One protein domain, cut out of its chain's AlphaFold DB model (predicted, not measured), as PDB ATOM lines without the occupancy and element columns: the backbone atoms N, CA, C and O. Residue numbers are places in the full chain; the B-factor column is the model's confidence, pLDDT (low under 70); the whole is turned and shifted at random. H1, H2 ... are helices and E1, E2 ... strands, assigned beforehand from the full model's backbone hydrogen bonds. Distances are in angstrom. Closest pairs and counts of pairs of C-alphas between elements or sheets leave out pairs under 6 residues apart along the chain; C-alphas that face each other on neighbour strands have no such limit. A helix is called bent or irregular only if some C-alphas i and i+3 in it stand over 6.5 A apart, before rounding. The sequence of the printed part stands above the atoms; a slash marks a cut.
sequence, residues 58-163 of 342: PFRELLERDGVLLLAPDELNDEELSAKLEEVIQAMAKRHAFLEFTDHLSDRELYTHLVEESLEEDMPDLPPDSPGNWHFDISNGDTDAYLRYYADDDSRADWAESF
ATOM      1  N   PRO A  58      90.657 118.407 118.432       95.31
ATOM      2  CA  PRO A  58      91.692 119.416 118.613       95.31
ATOM      3  C   PRO A  58      92.148 119.989 117.271       95.31
ATOM      4  O   PRO A  58      92.392 119.235 116.317       95.31
ATOM      5  N   PHE A  59      92.328 121.308 117.183       94.69
ATOM      6  CA  PHE A  59      92.738 121.930 115.920       94.69
ATOM      7  C   PHE A  59      94.108 121.445 115.423       94.69
ATOM      8  O   PHE A  59      94.348 121.361 114.214       94.69
ATOM      9  N   ARG A  60      94.985 121.020 116.339       96.19
ATOM     10  CA  ARG A  60      96.216 120.281 116.036       96.19
ATOM     11  C   ARG A  60      95.952 119.115 115.091       96.19
ATOM     12  O   ARG A  60      96.637 118.990 114.077       96.19
ATOM     13  N   GLU A  61      94.998 118.248 115.431       95.25
ATOM     14  CA  GLU A  61      94.730 117.031 114.663       95.25
ATOM     15  C   GLU A  61      94.279 117.390 113.249       95.25
ATOM     16  O   GLU A  61      94.699 116.763 112.274       95.25
ATOM     17  N   LEU A  62      93.475 118.446 113.125       93.19
ATOM     18  CA  LEU A  62      93.124 118.996 111.829       93.19
ATOM     19  C   LEU A  62      94.411 119.376 111.082       93.19
ATOM     20  O   LEU A  62      94.651 118.867 109.984       93.19
ATOM     21  N   LEU A  63      95.280 120.235 111.620       94.75
ATOM     22  CA  LEU A  63      96.515 120.653 110.930       94.75
ATOM     23  C   LEU A  63      97.387 119.460 110.499       94.75
ATOM     24  O   LEU A  63      97.862 119.419 109.361       94.75
ATOM     25  N   GLU A  64      97.509 118.441 111.344       95.00
ATOM     26  CA  GLU A  64      98.242 117.211 111.032       95.00
ATOM     27  C   GLU A  64      97.607 116.412 109.881       95.00
ATOM     28  O   GLU A  64      98.330 115.911 109.013       95.00
ATOM     29  N   ARG A  65      96.268 116.334 109.805       93.00
ATOM     30  CA  ARG A  65      95.546 115.707 108.677       93.00
ATOM     31  C   ARG A  65      95.808 116.416 107.343       93.00
ATOM     32  O   ARG A  65      95.840 115.750 106.309       93.00
ATOM     33  N   ASP A  66      96.070 117.723 107.371       91.50
ATOM     34  CA  ASP A  66      96.470 118.509 106.190       91.50
ATOM     35  C   ASP A  66      97.967 118.396 105.863       91.50
ATOM     36  O   ASP A  66      98.452 118.982 104.892       91.50
ATOM     37  N   GLY A  67      98.712 117.609 106.643       95.12
ATOM     38  CA  GLY A  67     100.135 117.368 106.441       95.12
ATOM     39  C   GLY A  67     101.048 118.411 107.086       95.12
ATOM     40  O   GLY A  67     102.240 118.433 106.771       95.12
ATOM     41  N   VAL A  68     100.532 119.254 107.985       96.38
ATOM     42  CA  VAL A  68     101.348 120.194 108.766       96.38
ATOM     43  C   VAL A  68     102.010 119.439 109.914       96.38
ATOM     44  O   VAL A  68     101.356 118.993 110.852       96.38
ATOM     45  N   LEU A  69     103.331 119.286 109.852       94.44
ATOM     46  CA  LEU A  69     104.096 118.606 110.902       94.44
ATOM     47  C   LEU A  69     104.464 119.580 112.022       94.44
ATOM     48  O   LEU A  69     105.386 120.368 111.838       94.44
ATOM     49  N   LEU A  70     103.796 119.527 113.171       94.81
ATOM     50  CA  LEU A  70     104.070 120.419 114.305       94.81
ATOM     51  C   LEU A  70     105.262 119.900 115.124       94.81
ATOM     52  O   LEU A  70     105.142 118.941 115.883       94.81
ATOM     53  N   LEU A  71     106.432 120.517 114.931       95.00
ATOM     54  CA  LEU A  71     107.663 120.185 115.658       95.00
ATOM     55  C   LEU A  71     107.671 120.855 117.032       95.00
ATOM     56  O   LEU A  71     107.092 121.933 117.189       95.00
ATOM     57  N   ALA A  72     108.345 120.249 118.012       95.31
ATOM     58  CA  ALA A  72     108.444 120.857 119.333       95.31
ATOM     59  C   ALA A  72     109.285 122.152 119.260       95.31
ATOM     60  O   ALA A  72     110.287 122.182 118.538       95.31
ATOM     61  N   PRO A  73     108.941 123.218 120.008       95.50
ATOM     62  CA  PRO A  73     109.659 124.495 119.936       95.50
ATOM     63  C   PRO A  73     111.167 124.384 120.215       95.50
ATOM     64  O   PRO A  73     111.973 125.085 119.598       95.50
ATOM     65  N   ASP A  74     111.558 123.471 121.107       96.06
ATOM     66  CA  ASP A  74     112.954 123.206 121.483       96.06
ATOM     67  C   ASP A  74     113.767 122.484 120.391       96.06
ATOM     68  O   ASP A  74     114.998 122.442 120.456       96.06
ATOM     69  N   GLU A  75     113.106 121.908 119.383       95.62
ATOM     70  CA  GLU A  75     113.761 121.244 118.248       95.62
ATOM     71  C   GLU A  75     114.149 122.222 117.130       95.62
ATOM     72  O   GLU A  75     114.892 121.845 116.224       95.62
ATOM     73  N   LEU A  76     113.671 123.468 117.197       96.44
ATOM     74  CA  LEU A  76     113.848 124.492 116.170       96.44
ATOM     75  C   LEU A  76     114.731 125.627 116.682       96.44
ATOM     76  O   LEU A  76     114.518 126.168 117.772       96.44
ATOM     77  N   ASN A  77     115.702 126.054 115.873       97.50
ATOM     78  CA  ASN A  77     116.346 127.349 116.104       97.50
ATOM     79  C   ASN A  77     115.407 128.506 115.704       97.50
ATOM     80  O   ASN A  77     114.374 128.272 115.090       97.50
ATOM     81  N   ASP A  78     115.749 129.752 116.043       97.31
ATOM     82  CA  ASP A  78     114.842 130.894 115.828       97.31
ATOM     83  C   ASP A  78     114.479 131.127 114.348       97.31
ATOM     84  O   ASP A  78     113.336 131.451 114.054       97.31
ATOM     85  N   GLU A  79     115.400 130.904 113.402       97.25
ATOM     86  CA  GLU A  79     115.123 131.065 111.965       97.25
ATOM     87  C   GLU A  79     114.190 129.961 111.443       97.25
ATOM     88  O   GLU A  79     113.236 130.229 110.711       97.25
ATOM     89  N   GLU A  80     114.438 128.713 111.854       97.94
ATOM     90  CA  GLU A  80     113.570 127.574 111.532       97.94
ATOM     91  C   GLU A  80     112.185 127.732 112.161       97.94
ATOM     92  O   GLU A  80     111.179 127.396 111.537       97.94
ATOM     93  N   LEU A  81     112.132 128.274 113.377       98.12
ATOM     94  CA  LEU A  81     110.904 128.510 114.111       98.12
ATOM     95  C   LEU A  81     110.064 129.597 113.447       98.12
ATOM     96  O   LEU A  81     108.888 129.351 113.206       98.12
ATOM     97  N   SER A  82     110.637 130.749 113.087       97.00
ATOM     98  CA  SER A  82     109.900 131.798 112.366       97.00
ATOM     99  C   SER A  82     109.320 131.277 111.048       97.00
ATOM    100  O   SER A  82     108.158 131.533 110.730       97.00
ATOM    101  N   ALA A  83     110.092 130.486 110.294       97.62
ATOM    102  CA  ALA A  83     109.600 129.860 109.069       97.62
ATOM    103  C   ALA A  83     108.466 128.858 109.346       97.62
ATOM    104  O   ALA A  83     107.501 128.781 108.582       97.62
ATOM    105  N   LYS A  84     108.569 128.100 110.442       98.00
ATOM    106  CA  LYS A  84     107.553 127.124 110.828       98.00
ATOM    107  C   LYS A  84     106.268 127.778 111.327       98.00
ATOM    108  O   LYS A  84     105.183 127.316 110.989       98.00
ATOM    109  N   LEU A  85     106.389 128.858 112.088       98.06
ATOM    110  CA  LEU A  85     105.272 129.674 112.540       98.06
ATOM    111  C   LEU A  85     104.478 130.216 111.347       98.06
ATOM    112  O   LEU A  85     103.262 130.059 111.314       98.06
ATOM    113  N   GLU A  86     105.155 130.759 110.332       97.62
ATOM    114  CA  GLU A  86     104.498 131.215 109.099       97.62
ATOM    115  C   GLU A  86     103.768 130.065 108.381       97.62
ATOM    116  O   GLU A  86     102.619 130.218 107.973       97.62
ATOM    117  N   GLU A  87     104.392 128.886 108.261       97.94
ATOM    118  CA  GLU A  87     103.747 127.697 107.678       97.94
ATOM    119  C   GLU A  87     102.450 127.336 108.418       97.94
ATOM    120  O   GLU A  87     101.427 127.084 107.775       97.94
ATOM    121  N   VAL A  88     102.489 127.334 109.755       97.81
ATOM    122  CA  VAL A  88     101.325 127.047 110.599       97.81
ATOM    123  C   VAL A  88     100.249 128.105 110.387       97.81
ATOM    124  O   VAL A  88      99.137 127.733 110.035       97.81
ATOM    125  N   ILE A  89     100.572 129.398 110.487       97.56
ATOM    126  CA  ILE A  89      99.623 130.509 110.285       97.56
ATOM    127  C   ILE A  89      98.900 130.390 108.936       97.56
ATOM    128  O   ILE A  89      97.675 130.502 108.865       97.56
ATOM    129  N   GLN A  90      99.635 130.105 107.860       96.19
ATOM    130  CA  GLN A  90      99.042 129.937 106.532       96.19
ATOM    131  C   GLN A  90      98.164 128.683 106.437       96.19
ATOM    132  O   GLN A  90      97.178 128.670 105.699       96.19
ATOM    133  N   ALA A  91      98.507 127.612 107.150       95.00
ATOM    134  CA  ALA A  91      97.675 126.417 107.214       95.00
ATOM    135  C   ALA A  91      96.398 126.633 108.038       95.00
ATOM    136  O   ALA A  91      95.338 126.167 107.620       95.00
ATOM    137  N   MET A  92      96.469 127.388 109.140       94.69
ATOM    138  CA  MET A  92      95.288 127.814 109.900       94.69
ATOM    139  C   MET A  92      94.345 128.626 109.001       94.69
ATOM    140  O   MET A  92      93.167 128.293 108.879       94.69
ATOM    141  N   ALA A  93      94.878 129.608 108.267       93.12
ATOM    142  CA  ALA A  93      94.082 130.475 107.397       93.12
ATOM    143  C   ALA A  93      93.365 129.714 106.266       93.12
ATOM    144  O   ALA A  93      92.235 130.045 105.917       93.12
ATOM    145  N   LYS A  94      93.979 128.656 105.716       91.00
ATOM    146  CA  LYS A  94      93.332 127.770 104.722       91.00
ATOM    147  C   LYS A  94      92.132 127.006 105.276       91.00
ATOM    148  O   LYS A  94      91.313 126.539 104.494       91.00
ATOM    149  N   ARG A  95      92.049 126.873 106.597       90.00
ATOM    150  CA  ARG A  95      90.914 126.309 107.331       90.00
ATOM    151  C   ARG A  95      89.998 127.374 107.924       90.00
ATOM    152  O   ARG A  95      89.237 127.074 108.835       90.00
ATOM    153  N   HIS A  96      90.090 128.609 107.437       89.69
ATOM    154  CA  HIS A  96      89.308 129.729 107.948       89.69
ATOM    155  C   HIS A  96      89.567 130.032 109.434       89.69
ATOM    156  O   HIS A  96      88.732 130.650 110.081       89.69
ATOM    157  N   ALA A  97      90.727 129.634 109.974       92.56
ATOM    158  CA  ALA A  97      91.160 129.967 111.326       92.56
ATOM    159  C   ALA A  97      92.231 131.067 111.301       92.56
ATOM    160  O   ALA A  97      93.283 130.913 110.678       92.56
ATOM    161  N   PHE A  98      91.974 132.173 111.990       94.50
ATOM    162  CA  PHE A  98      92.791 133.383 111.960       94.50
ATOM    163  C   PHE A  98      93.289 133.737 113.358       94.50
ATOM    164  O   PHE A  98      92.565 133.580 114.334       94.50
ATOM    165  N   LEU A  99      94.530 134.215 113.449       95.44
ATOM    166  CA  LEU A  99      95.108 134.684 114.707       95.44
ATOM    167  C   LEU A  99      94.815 136.171 114.927       95.44
ATOM    168  O   LEU A  99      94.816 136.967 113.979       95.44
ATOM    169  N   GLU A 100      94.643 136.541 116.191       92.06
ATOM    170  CA  GLU A 100      94.480 137.917 116.651       92.06
ATOM    171  C   GLU A 100      95.327 138.173 117.903       92.06
ATOM    172  O   GLU A 100      95.615 137.255 118.671       92.06
ATOM    173  N   PHE A 101      95.732 139.434 118.089       93.25
ATOM    174  CA  PHE A 101      96.452 139.916 119.269       93.25
ATOM    175  C   PHE A 101      97.780 139.190 119.535       93.25
ATOM    176  O   PHE A 101      98.048 138.741 120.645       93.25
ATOM    177  N   THR A 102      98.646 139.077 118.523       95.44
ATOM    178  CA  THR A 102      99.895 138.288 118.606       95.44
ATOM    179  C   THR A 102     101.158 139.121 118.840       95.44
ATOM    180  O   THR A 102     102.203 138.588 119.219       95.44
ATOM    181  N   ASP A 103     101.087 140.432 118.606       95.50
ATOM    182  CA  ASP A 103     102.226 141.365 118.637       95.50
ATOM    183  C   ASP A 103     102.980 141.461 119.977       95.50
ATOM    184  O   ASP A 103     104.114 141.945 120.014       95.50
ATOM    185  N   HIS A 104     102.391 140.993 121.078       94.75
ATOM    186  CA  HIS A 104     103.024 140.963 122.394       94.75
ATOM    187  C   HIS A 104     104.021 139.808 122.579       94.75
ATOM    188  O   HIS A 104     104.864 139.873 123.474       94.75
ATOM    189  N   LEU A 105     103.979 138.798 121.703       95.38
ATOM    190  CA  LEU A 105     104.831 137.611 121.758       95.38
ATOM    191  C   LEU A 105     105.877 137.609 120.639       95.38
ATOM    192  O   LEU A 105     105.588 137.890 119.467       95.38
ATOM    193  N   SER A 106     107.104 137.213 120.987       96.44
ATOM    194  CA  SER A 106     108.113 136.830 119.996       96.44
ATOM    195  C   SER A 106     107.644 135.625 119.185       96.44
ATOM    196  O   SER A 106     106.764 134.885 119.616       96.44
ATOM    197  N   ASP A 107     108.259 135.375 118.027       97.69
ATOM    198  CA  ASP A 107     107.907 134.206 117.212       97.69
ATOM    199  C   ASP A 107     108.015 132.904 118.013       97.69
ATOM    200  O   ASP A 107     107.139 132.050 117.912       97.69
ATOM    201  N   ARG A 108     109.050 132.779 118.858       97.44
ATOM    202  CA  ARG A 108     109.244 131.615 119.730       97.44
ATOM    203  C   ARG A 108     108.131 131.479 120.756       97.44
ATOM    204  O   ARG A 108     107.596 130.389 120.897       97.44
ATOM    205  N   GLU A 109     107.789 132.557 121.453       96.69
ATOM    206  CA  GLU A 109     106.706 132.542 122.441       96.69
ATOM    207  C   GLU A 109     105.358 132.230 121.783       96.69
ATOM    208  O   GLU A 109     104.635 131.371 122.275       96.69
ATOM    209  N   LEU A 110     105.065 132.841 120.630       97.12
ATOM    210  CA  LEU A 110     103.837 132.594 119.881       97.12
ATOM    211  C   LEU A 110     103.760 131.148 119.384       97.12
ATOM    212  O   LEU A 110     102.749 130.486 119.588       97.12
ATOM    213  N   TYR A 111     104.816 130.630 118.755       97.81
ATOM    214  CA  TYR A 111     104.824 129.248 118.273       97.81
ATOM    215  C   TYR A 111     104.677 128.244 119.420       97.81
ATOM    216  O   TYR A 111     103.923 127.281 119.289       97.81
ATOM    217  N   THR A 112     105.355 128.477 120.550       96.81
ATOM    218  CA  THR A 112     105.192 127.655 121.754       96.81
ATOM    219  C   THR A 112     103.756 127.702 122.259       96.81
ATOM    220  O   THR A 112     103.163 126.646 122.439       96.81
ATOM    221  N   HIS A 113     103.171 128.892 122.410       95.19
ATOM    222  CA  HIS A 113     101.791 129.056 122.866       95.19
ATOM    223  C   HIS A 113     100.790 128.348 121.942       95.19
ATOM    224  O   HIS A 113      99.916 127.619 122.402       95.19
ATOM    225  N   LEU A 114     100.955 128.488 120.622       96.00
ATOM    226  CA  LEU A 114     100.115 127.788 119.654       96.00
ATOM    227  C   LEU A 114     100.228 126.273 119.820       96.00
ATOM    228  O   LEU A 114      99.216 125.591 119.951       96.00
ATOM    229  N   VAL A 115     101.447 125.734 119.809       95.38
ATOM    230  CA  VAL A 115     101.653 124.285 119.850       95.38
ATOM    231  C   VAL A 115     101.272 123.695 121.200       95.38
ATOM    232  O   VAL A 115     100.748 122.595 121.213       95.38
ATOM    233  N   GLU A 116     101.542 124.346 122.323       93.75
ATOM    234  CA  GLU A 116     101.312 123.751 123.647       93.75
ATOM    235  C   GLU A 116      99.902 124.005 124.189       93.75
ATOM    236  O   GLU A 116      99.438 123.230 125.028       93.75
ATOM    237  N   GLU A 117      99.220 125.049 123.707       92.12
ATOM    238  CA  GLU A 117      97.943 125.496 124.262       92.12
ATOM    239  C   GLU A 117      96.880 125.700 123.178       92.12
ATOM    240  O   GLU A 117      95.945 124.905 123.092       92.12
ATOM    241  N   SER A 118      97.007 126.722 122.321       93.06
ATOM    242  CA  SER A 118      95.893 127.140 121.450       93.06
ATOM    243  C   SER A 118      95.433 126.050 120.481       93.06
ATOM    244  O   SER A 118      94.242 125.890 120.246       93.06
ATOM    245  N   LEU A 119      96.356 125.271 119.913       95.25
ATOM    246  CA  LEU A 119      96.011 124.213 118.959       95.25
ATOM    247  C   LEU A 119      95.396 122.970 119.626       95.25
ATOM    248  O   LEU A 119      94.898 122.098 118.915       95.25
ATOM    249  N   GLU A 120      95.421 122.868 120.956       94.62
ATOM    250  CA  GLU A 120      94.733 121.803 121.699       94.62
ATOM    251  C   GLU A 120      93.245 122.111 121.926       94.62
ATOM    252  O   GLU A 120      92.517 121.253 122.425       94.62
ATOM    253  N   GLU A 121      92.779 123.312 121.568       91.06
ATOM    254  CA  GLU A 121      91.363 123.656 121.632       91.06
ATOM    255  C   GLU A 121      90.548 122.801 120.649       91.06
ATOM    256  O   GLU A 121      90.892 122.659 119.468       91.06
ATOM    257  N   ASP A 122      89.468 122.215 121.170       91.31
ATOM    258  CA  ASP A 122      88.519 121.420 120.401       91.31
ATOM    259  C   ASP A 122      87.688 122.335 119.492       91.31
ATOM    260  O   ASP A 122      87.049 123.282 119.951       91.31
ATOM    261  N   MET A 123      87.662 122.013 118.201       88.31
ATOM    262  CA  MET A 123      86.847 122.689 117.199       88.31
ATOM    263  C   MET A 123      86.028 121.683 116.386       88.31
ATOM    264  O   MET A 123      86.427 120.522 116.241       88.31
ATOM    265  N   PRO A 124      84.882 122.100 115.821       88.06
ATOM    266  CA  PRO A 124      84.102 121.235 114.950       88.06
ATOM    267  C   PRO A 124      84.884 120.890 113.669       88.06
ATOM    268  O   PRO A 124      85.383 121.769 112.965       88.06
ATOM    269  N   ASP A 125      84.957 119.595 113.351       90.31
ATOM    270  CA  ASP A 125      85.535 119.045 112.117       90.31
ATOM    271  C   ASP A 125      84.615 119.336 110.923       90.31
ATOM    272  O   ASP A 125      83.794 118.509 110.514       90.31
ATOM    273  N   LEU A 126      84.704 120.568 110.423       85.06
ATOM    274  CA  LEU A 126      83.889 121.077 109.329       85.06
ATOM    275  C   LEU A 126      84.527 120.802 107.957       85.06
ATOM    276  O   LEU A 126      85.756 120.785 107.826       85.06
ATOM    277  N   PRO A 127      83.708 120.655 106.900       77.06
ATOM    278  CA  PRO A 127      84.193 120.662 105.527       77.06
ATOM    279  C   PRO A 127      85.027 121.925 105.217       77.06
ATOM    280  O   PRO A 127      84.697 123.003 105.715       77.06
ATOM    281  N   PRO A 128      86.077 121.836 104.374       69.94
ATOM    282  CA  PRO A 128      86.931 122.984 104.041       69.94
ATOM    283  C   PRO A 128      86.211 124.172 103.387       69.94
ATOM    284  O   PRO A 128      86.756 125.267 103.363       69.94
ATOM    285  N   ASP A 129      85.035 123.947 102.805       72.69
ATOM    286  CA  ASP A 129      84.171 124.938 102.163       72.69
ATOM    287  C   ASP A 129      83.099 125.517 103.101       72.69
ATOM    288  O   ASP A 129      82.264 126.310 102.662       72.69
ATOM    289  N   SER A 130      83.132 125.163 104.390       76.69
ATOM    290  CA  SER A 130      82.251 125.765 105.388       76.69
ATOM    291  C   SER A 130      82.507 127.278 105.499       76.69
ATOM    292  O   SER A 130      83.658 127.703 105.612       76.69
ATOM    293  N   PRO A 131      81.459 128.124 105.489       68.88
ATOM    294  CA  PRO A 131      81.606 129.580 105.424       68.88
ATOM    295  C   PRO A 131      82.060 130.236 106.741       68.88
ATOM    296  O   PRO A 131      82.283 131.448 106.773       68.88
ATOM    297  N   GLY A 132      82.146 129.479 107.839       75.25
ATOM    298  CA  GLY A 132      82.485 130.002 109.163       75.25
ATOM    299  C   GLY A 132      83.971 130.328 109.315       75.25
ATOM    300  O   GLY A 132      84.822 129.504 108.994       75.25
ATOM    301  N   ASN A 133      84.277 131.511 109.857       86.06
ATOM    302  CA  ASN A 133      85.635 131.870 110.266       86.06
ATOM    303  C   ASN A 133      85.809 131.677 111.775       86.06
ATOM    304  O   ASN A 133      84.933 132.032 112.563       86.06
ATOM    305  N   TRP A 134      86.973 131.168 112.157       87.50
ATOM    306  CA  TRP A 134      87.409 130.944 113.527       87.50
ATOM    307  C   TRP A 134      88.500 131.945 113.878       87.50
ATOM    308  O   TRP A 134      89.393 132.200 113.069       87.50
ATOM    309  N   HIS A 135      88.433 132.518 115.073       89.62
ATOM    310  CA  HIS A 135      89.387 133.521 115.533       89.62
ATOM    311  C   HIS A 135      90.043 133.027 116.821       89.62
ATOM    312  O   HIS A 135      89.363 132.781 117.813       89.62
ATOM    313  N   PHE A 136      91.362 132.869 116.780       91.38
ATOM    314  CA  PHE A 136      92.195 132.548 117.930       91.38
ATOM    315  C   PHE A 136      92.727 133.852 118.516       91.38
ATOM    316  O   PHE A 136      93.647 134.463 117.966       91.38
ATOM    317  N   ASP A 137      92.129 134.266 119.626       89.69
ATOM    318  CA  ASP A 137      92.598 135.393 120.421       89.69
ATOM    319  C   ASP A 137      93.774 134.940 121.297       89.69
ATOM    320  O   ASP A 137      93.598 134.187 122.255       89.69
ATOM    321  N   ILE A 138      94.981 135.394 120.955       91.75
ATOM    322  CA  ILE A 138      96.218 135.035 121.667       91.75
ATOM    323  C   ILE A 138      96.421 135.870 122.940       91.75
ATOM    324  O   ILE A 138      97.281 135.553 123.754       91.75
ATOM    325  N   SER A 139      95.611 136.906 123.159       82.06
ATOM    326  CA  SER A 139      95.550 137.606 124.444       82.06
ATOM    327  C   SER A 139      94.579 136.951 125.434       82.06
ATOM    328  O   SER A 139      94.606 137.259 126.629       82.06
ATOM    329  N   ASN A 140      93.714 136.046 124.963       64.31
ATOM    330  CA  ASN A 140      92.669 135.450 125.781       64.31
ATOM    331  C   ASN A 140      93.262 134.604 126.921       64.31
ATOM    332  O   ASN A 140      94.122 133.754 126.713       64.31
ATOM    333  N   GLY A 141      92.789 134.844 128.146       58.91
ATOM    334  CA  GLY A 141      93.322 134.240 129.373       58.91
ATOM    335  C   GLY A 141      94.404 135.072 130.077       58.91
ATOM    336  O   GLY A 141      94.579 134.904 131.285       58.91
ATOM    337  N   ASP A 142      95.043 136.018 129.376       72.38
ATOM    338  CA  ASP A 142      95.930 137.032 129.954       72.38
ATOM    339  C   ASP A 142      95.343 138.439 129.759       72.38
ATOM    340  O   ASP A 142      95.747 139.239 128.911       72.38
ATOM    341  N   THR A 143      94.365 138.756 130.605       81.12
ATOM    342  CA  THR A 143      93.742 140.080 130.681       81.12
ATOM    343  C   THR A 143      94.769 141.215 130.807       81.12
ATOM    344  O   THR A 143      94.539 142.309 130.288       81.12
ATOM    345  N   ASP A 144      95.904 140.982 131.479       85.19
ATOM    346  CA  ASP A 144      96.960 141.988 131.623       85.19
ATOM    347  C   ASP A 144      97.599 142.298 130.263       85.19
ATOM    348  O   ASP A 144      97.764 143.475 129.932       85.19
ATOM    349  N   ALA A 145      97.861 141.281 129.434       87.38
ATOM    350  CA  ALA A 145      98.359 141.466 128.073       87.38
ATOM    351  C   ALA A 145      97.367 142.249 127.196       87.38
ATOM    352  O   ALA A 145      97.766 143.226 126.550       87.38
ATOM    353  N   TYR A 146      96.074 141.892 127.223       88.94
ATOM    354  CA  TYR A 146      95.048 142.622 126.464       88.94
ATOM    355  C   TYR A 146      94.980 144.097 126.868       88.94
ATOM    356  O   TYR A 146      95.100 144.990 126.023       88.94
ATOM    357  N   LEU A 147      94.852 144.369 128.171       90.00
ATOM    358  CA  LEU A 147      94.757 145.733 128.688       90.00
ATOM    359  C   LEU A 147      96.024 146.543 128.406       90.00
ATOM    360  O   LEU A 147      95.930 147.742 128.137       90.00
ATOM    361  N   ARG A 148      97.201 145.917 128.475       92.81
ATOM    362  CA  ARG A 148      98.492 146.579 128.266       92.81
ATOM    363  C   ARG A 148      98.725 146.969 126.811       92.81
ATOM    364  O   ARG A 148      99.137 148.105 126.580       92.81
ATOM    365  N   TYR A 149      98.473 146.060 125.869       91.25
ATOM    366  CA  TYR A 149      98.915 146.215 124.479       91.25
ATOM    367  C   TYR A 149      97.797 146.582 123.497       91.25
ATOM    368  O   TYR A 149      98.053 147.314 122.541       91.25
ATOM    369  N   TYR A 150      96.564 146.119 123.720       89.38
ATOM    370  CA  TYR A 150      95.516 146.150 122.687       89.38
ATOM    371  C   TYR A 150      94.299 146.993 123.055       89.38
ATOM    372  O   TYR A 150      93.724 147.639 122.177       89.38
ATOM    373  N   ALA A 151      93.931 147.044 124.336       87.62
ATOM    374  CA  ALA A 151      92.761 147.785 124.782       87.62
ATOM    375  C   ALA A 151      92.894 149.289 124.485       87.62
ATOM    376  O   ALA A 151      93.892 149.938 124.821       87.62
ATOM    377  N   ASP A 152      91.860 149.852 123.864       83.62
ATOM    378  CA  ASP A 152      91.728 151.291 123.684       83.62
ATOM    379  C   ASP A 152      91.251 151.994 124.965       83.62
ATOM    380  O   ASP A 152      91.031 151.374 126.008       83.62
ATOM    381  N   ASP A 153      91.172 153.325 124.913       82.56
ATOM    382  CA  ASP A 153      90.838 154.129 126.091       82.56
ATOM    383  C   ASP A 153      89.406 153.849 126.579       82.56
ATOM    384  O   ASP A 153      89.179 153.827 127.790       82.56
ATOM    385  N   ASP A 154      88.481 153.569 125.656       79.38
ATOM    386  CA  ASP A 154      87.094 153.207 125.961       79.38
ATOM    387  C   ASP A 154      87.042 151.831 126.650       79.38
ATOM    388  O   ASP A 154      86.534 151.724 127.765       79.38
ATOM    389  N   SER A 155      87.682 150.804 126.076       83.12
ATOM    390  CA  SER A 155      87.744 149.452 126.657       83.12
ATOM    391  C   SER A 155      88.384 149.443 128.049       83.12
ATOM    392  O   SER A 155      87.961 148.706 128.938       83.12
ATOM    393  N   ARG A 156      89.417 150.268 128.269       87.81
ATOM    394  CA  ARG A 156      90.080 150.398 129.578       87.81
ATOM    395  C   ARG A 156      89.223 151.143 130.596       87.81
ATOM    396  O   ARG A 156      89.292 150.818 131.782       87.81
ATOM    397  N   ALA A 157      88.457 152.145 130.168       84.38
ATOM    398  CA  ALA A 157      87.513 152.841 131.034       84.38
ATOM    399  C   ALA A 157      86.378 151.905 131.469       84.38
ATOM    400  O   ALA A 157      86.088 151.835 132.662       84.38
ATOM    401  N   ASP A 158      85.826 151.137 130.528       79.81
ATOM    402  CA  ASP A 158      84.811 150.120 130.804       79.81
ATOM    403  C   ASP A 158      85.352 149.056 131.776       79.81
ATOM    404  O   ASP A 158      84.694 148.723 132.762       79.81
ATOM    405  N   TRP A 159      86.596 148.592 131.583       85.00
ATOM    406  CA  TRP A 159      87.245 147.669 132.521       85.00
ATOM    407  C   TRP A 159      87.372 148.257 133.934       85.00
ATOM    408  O   TRP A 159      87.055 147.585 134.913       85.00
ATOM    409  N   ALA A 160      87.816 149.515 134.055       87.56
ATOM    410  CA  ALA A 160      87.970 150.196 135.346       87.56
ATOM    411  C   ALA A 160      86.643 150.364 136.096       87.56
ATOM    412  O   ALA A 160      86.628 150.415 137.326       87.56
ATOM    413  N   GLU A 161      85.545 150.517 135.357       83.44
ATOM    414  CA  GLU A 161      84.206 150.658 135.919       83.44
ATOM    415  C   GLU A 161      83.673 149.301 136.408       83.44
ATOM    416  O   GLU A 161      83.241 149.207 137.561       83.44
ATOM    417  N   SER A 162      83.809 148.247 135.593       83.38
ATOM    418  CA  SER A 162      83.330 146.896 135.920       83.38
ATOM    419  C   SER A 162      84.181 146.148 136.941       83.38
ATOM    420  O   SER A 162      83.649 145.357 137.725       83.38
ATOM    421  N   PHE A 163      85.484 146.418 136.980       86.06
ATOM    422  CA  PHE A 163      86.435 145.787 137.895       86.06
ATOM    423  C   PHE A 163      87.269 146.856 138.623       86.06
ATOM    424  O   PHE A 163      88.477 146.961 138.418       86.06
TER     425      PHE A 163
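AT A GLANCE: This is residues 58 to 163 of the 342 residues of the protein "DUF4826 family protein" of Armatimonadetes bacterium (UniProt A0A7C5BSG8). A flat body of three helices and a small two-stranded sheet runs on at one end of its long axis into two helices, H4 and H5, which lie side by side away from the rest. In the body the long helix H2 crosses H3 at a steep angle, H1 stands crosswise to both, and the last part of H2 comes near the sheet of E1 and E3. The printed part has 106 residues, with five named helices and three named strands in the order H1 H2 E1 H3 E2 E3 H4 H5; E1 and E3 are parallel, and the class is mostly helix. The whole is only just compact, close to loose, with a radius of gyration of the C-alphas of 15.5 A and spans of 47 by 36 by 17 A.

IN THESE COORDINATES: H1 is residues 59 to 65, and its C-alpha 59 is at (92.738, 121.930, 115.920). Residues 66 to 77 hold no named element. H2 follows at residues 78 to 94, 24.4 A long, from C-alpha 78 at (114.842, 130.894, 115.828). E1 is residues 97 to 100, and H3 is residues 107 to 116, 13.9 A long. E2 is residues 122 to 124, and E3 is residues 134 to 137. H4 is residues 143 to 150; it is neither bent nor irregular, but only just: C-alphas 147 and 150 are 6.1 A apart. H5 is residues 153 to 162, 14.3 A long, ending with C-alpha 162 at (83.330, 146.896, 135.920).

HOW THE PARTS SIT: H1 is close to H2 but not clearly touching, about perpendicular at 89 degrees; their closest C-alphas, Leu 63 and Ala 91, are 7.0 A apart. H2 touches H3 with residues 78 to 85 alone, at a steep tilt of 56 degrees, the same way; the closest C-alphas are those of Leu 85 and Tyr 111, 5.8 A. The closest C-alphas of H2 and E1 are those of Met 92 and Phe 98, 6.4 A. E1 and E3 are parallel neighbours at 26 degrees, with N 98 and O 134 at 2.8 A and N 136 and O 98 at 2.8 A, within hydrogen-bond range. E2 pairs with no named strand; its Met 123 and Phe 59 of H1 have the closest C-alphas of the two, 6.1 A apart. H4 and H5 are close but not clearly touching, at a shallow tilt of 19 degrees, opposite ways, with the C-alphas of Leu 147 and Arg 156 closest at 6.7 A. H5 is apart from H1, H2, E1, H3, E2 and E3. In H1, H2, H3, H4 and H5 every O i to N i+4 pair is within hydrogen-bond range.

THE WHOLE: The two C-alphas farthest apart are those of Gly 67 and Glu 161, 47.2 A. The printed part has no cut, and its one long link is that from H1 to H2, with 12 residues. The mean pLDDT of the printed part is 90.5; residues 128, 131 and 140 to 141 are under 70.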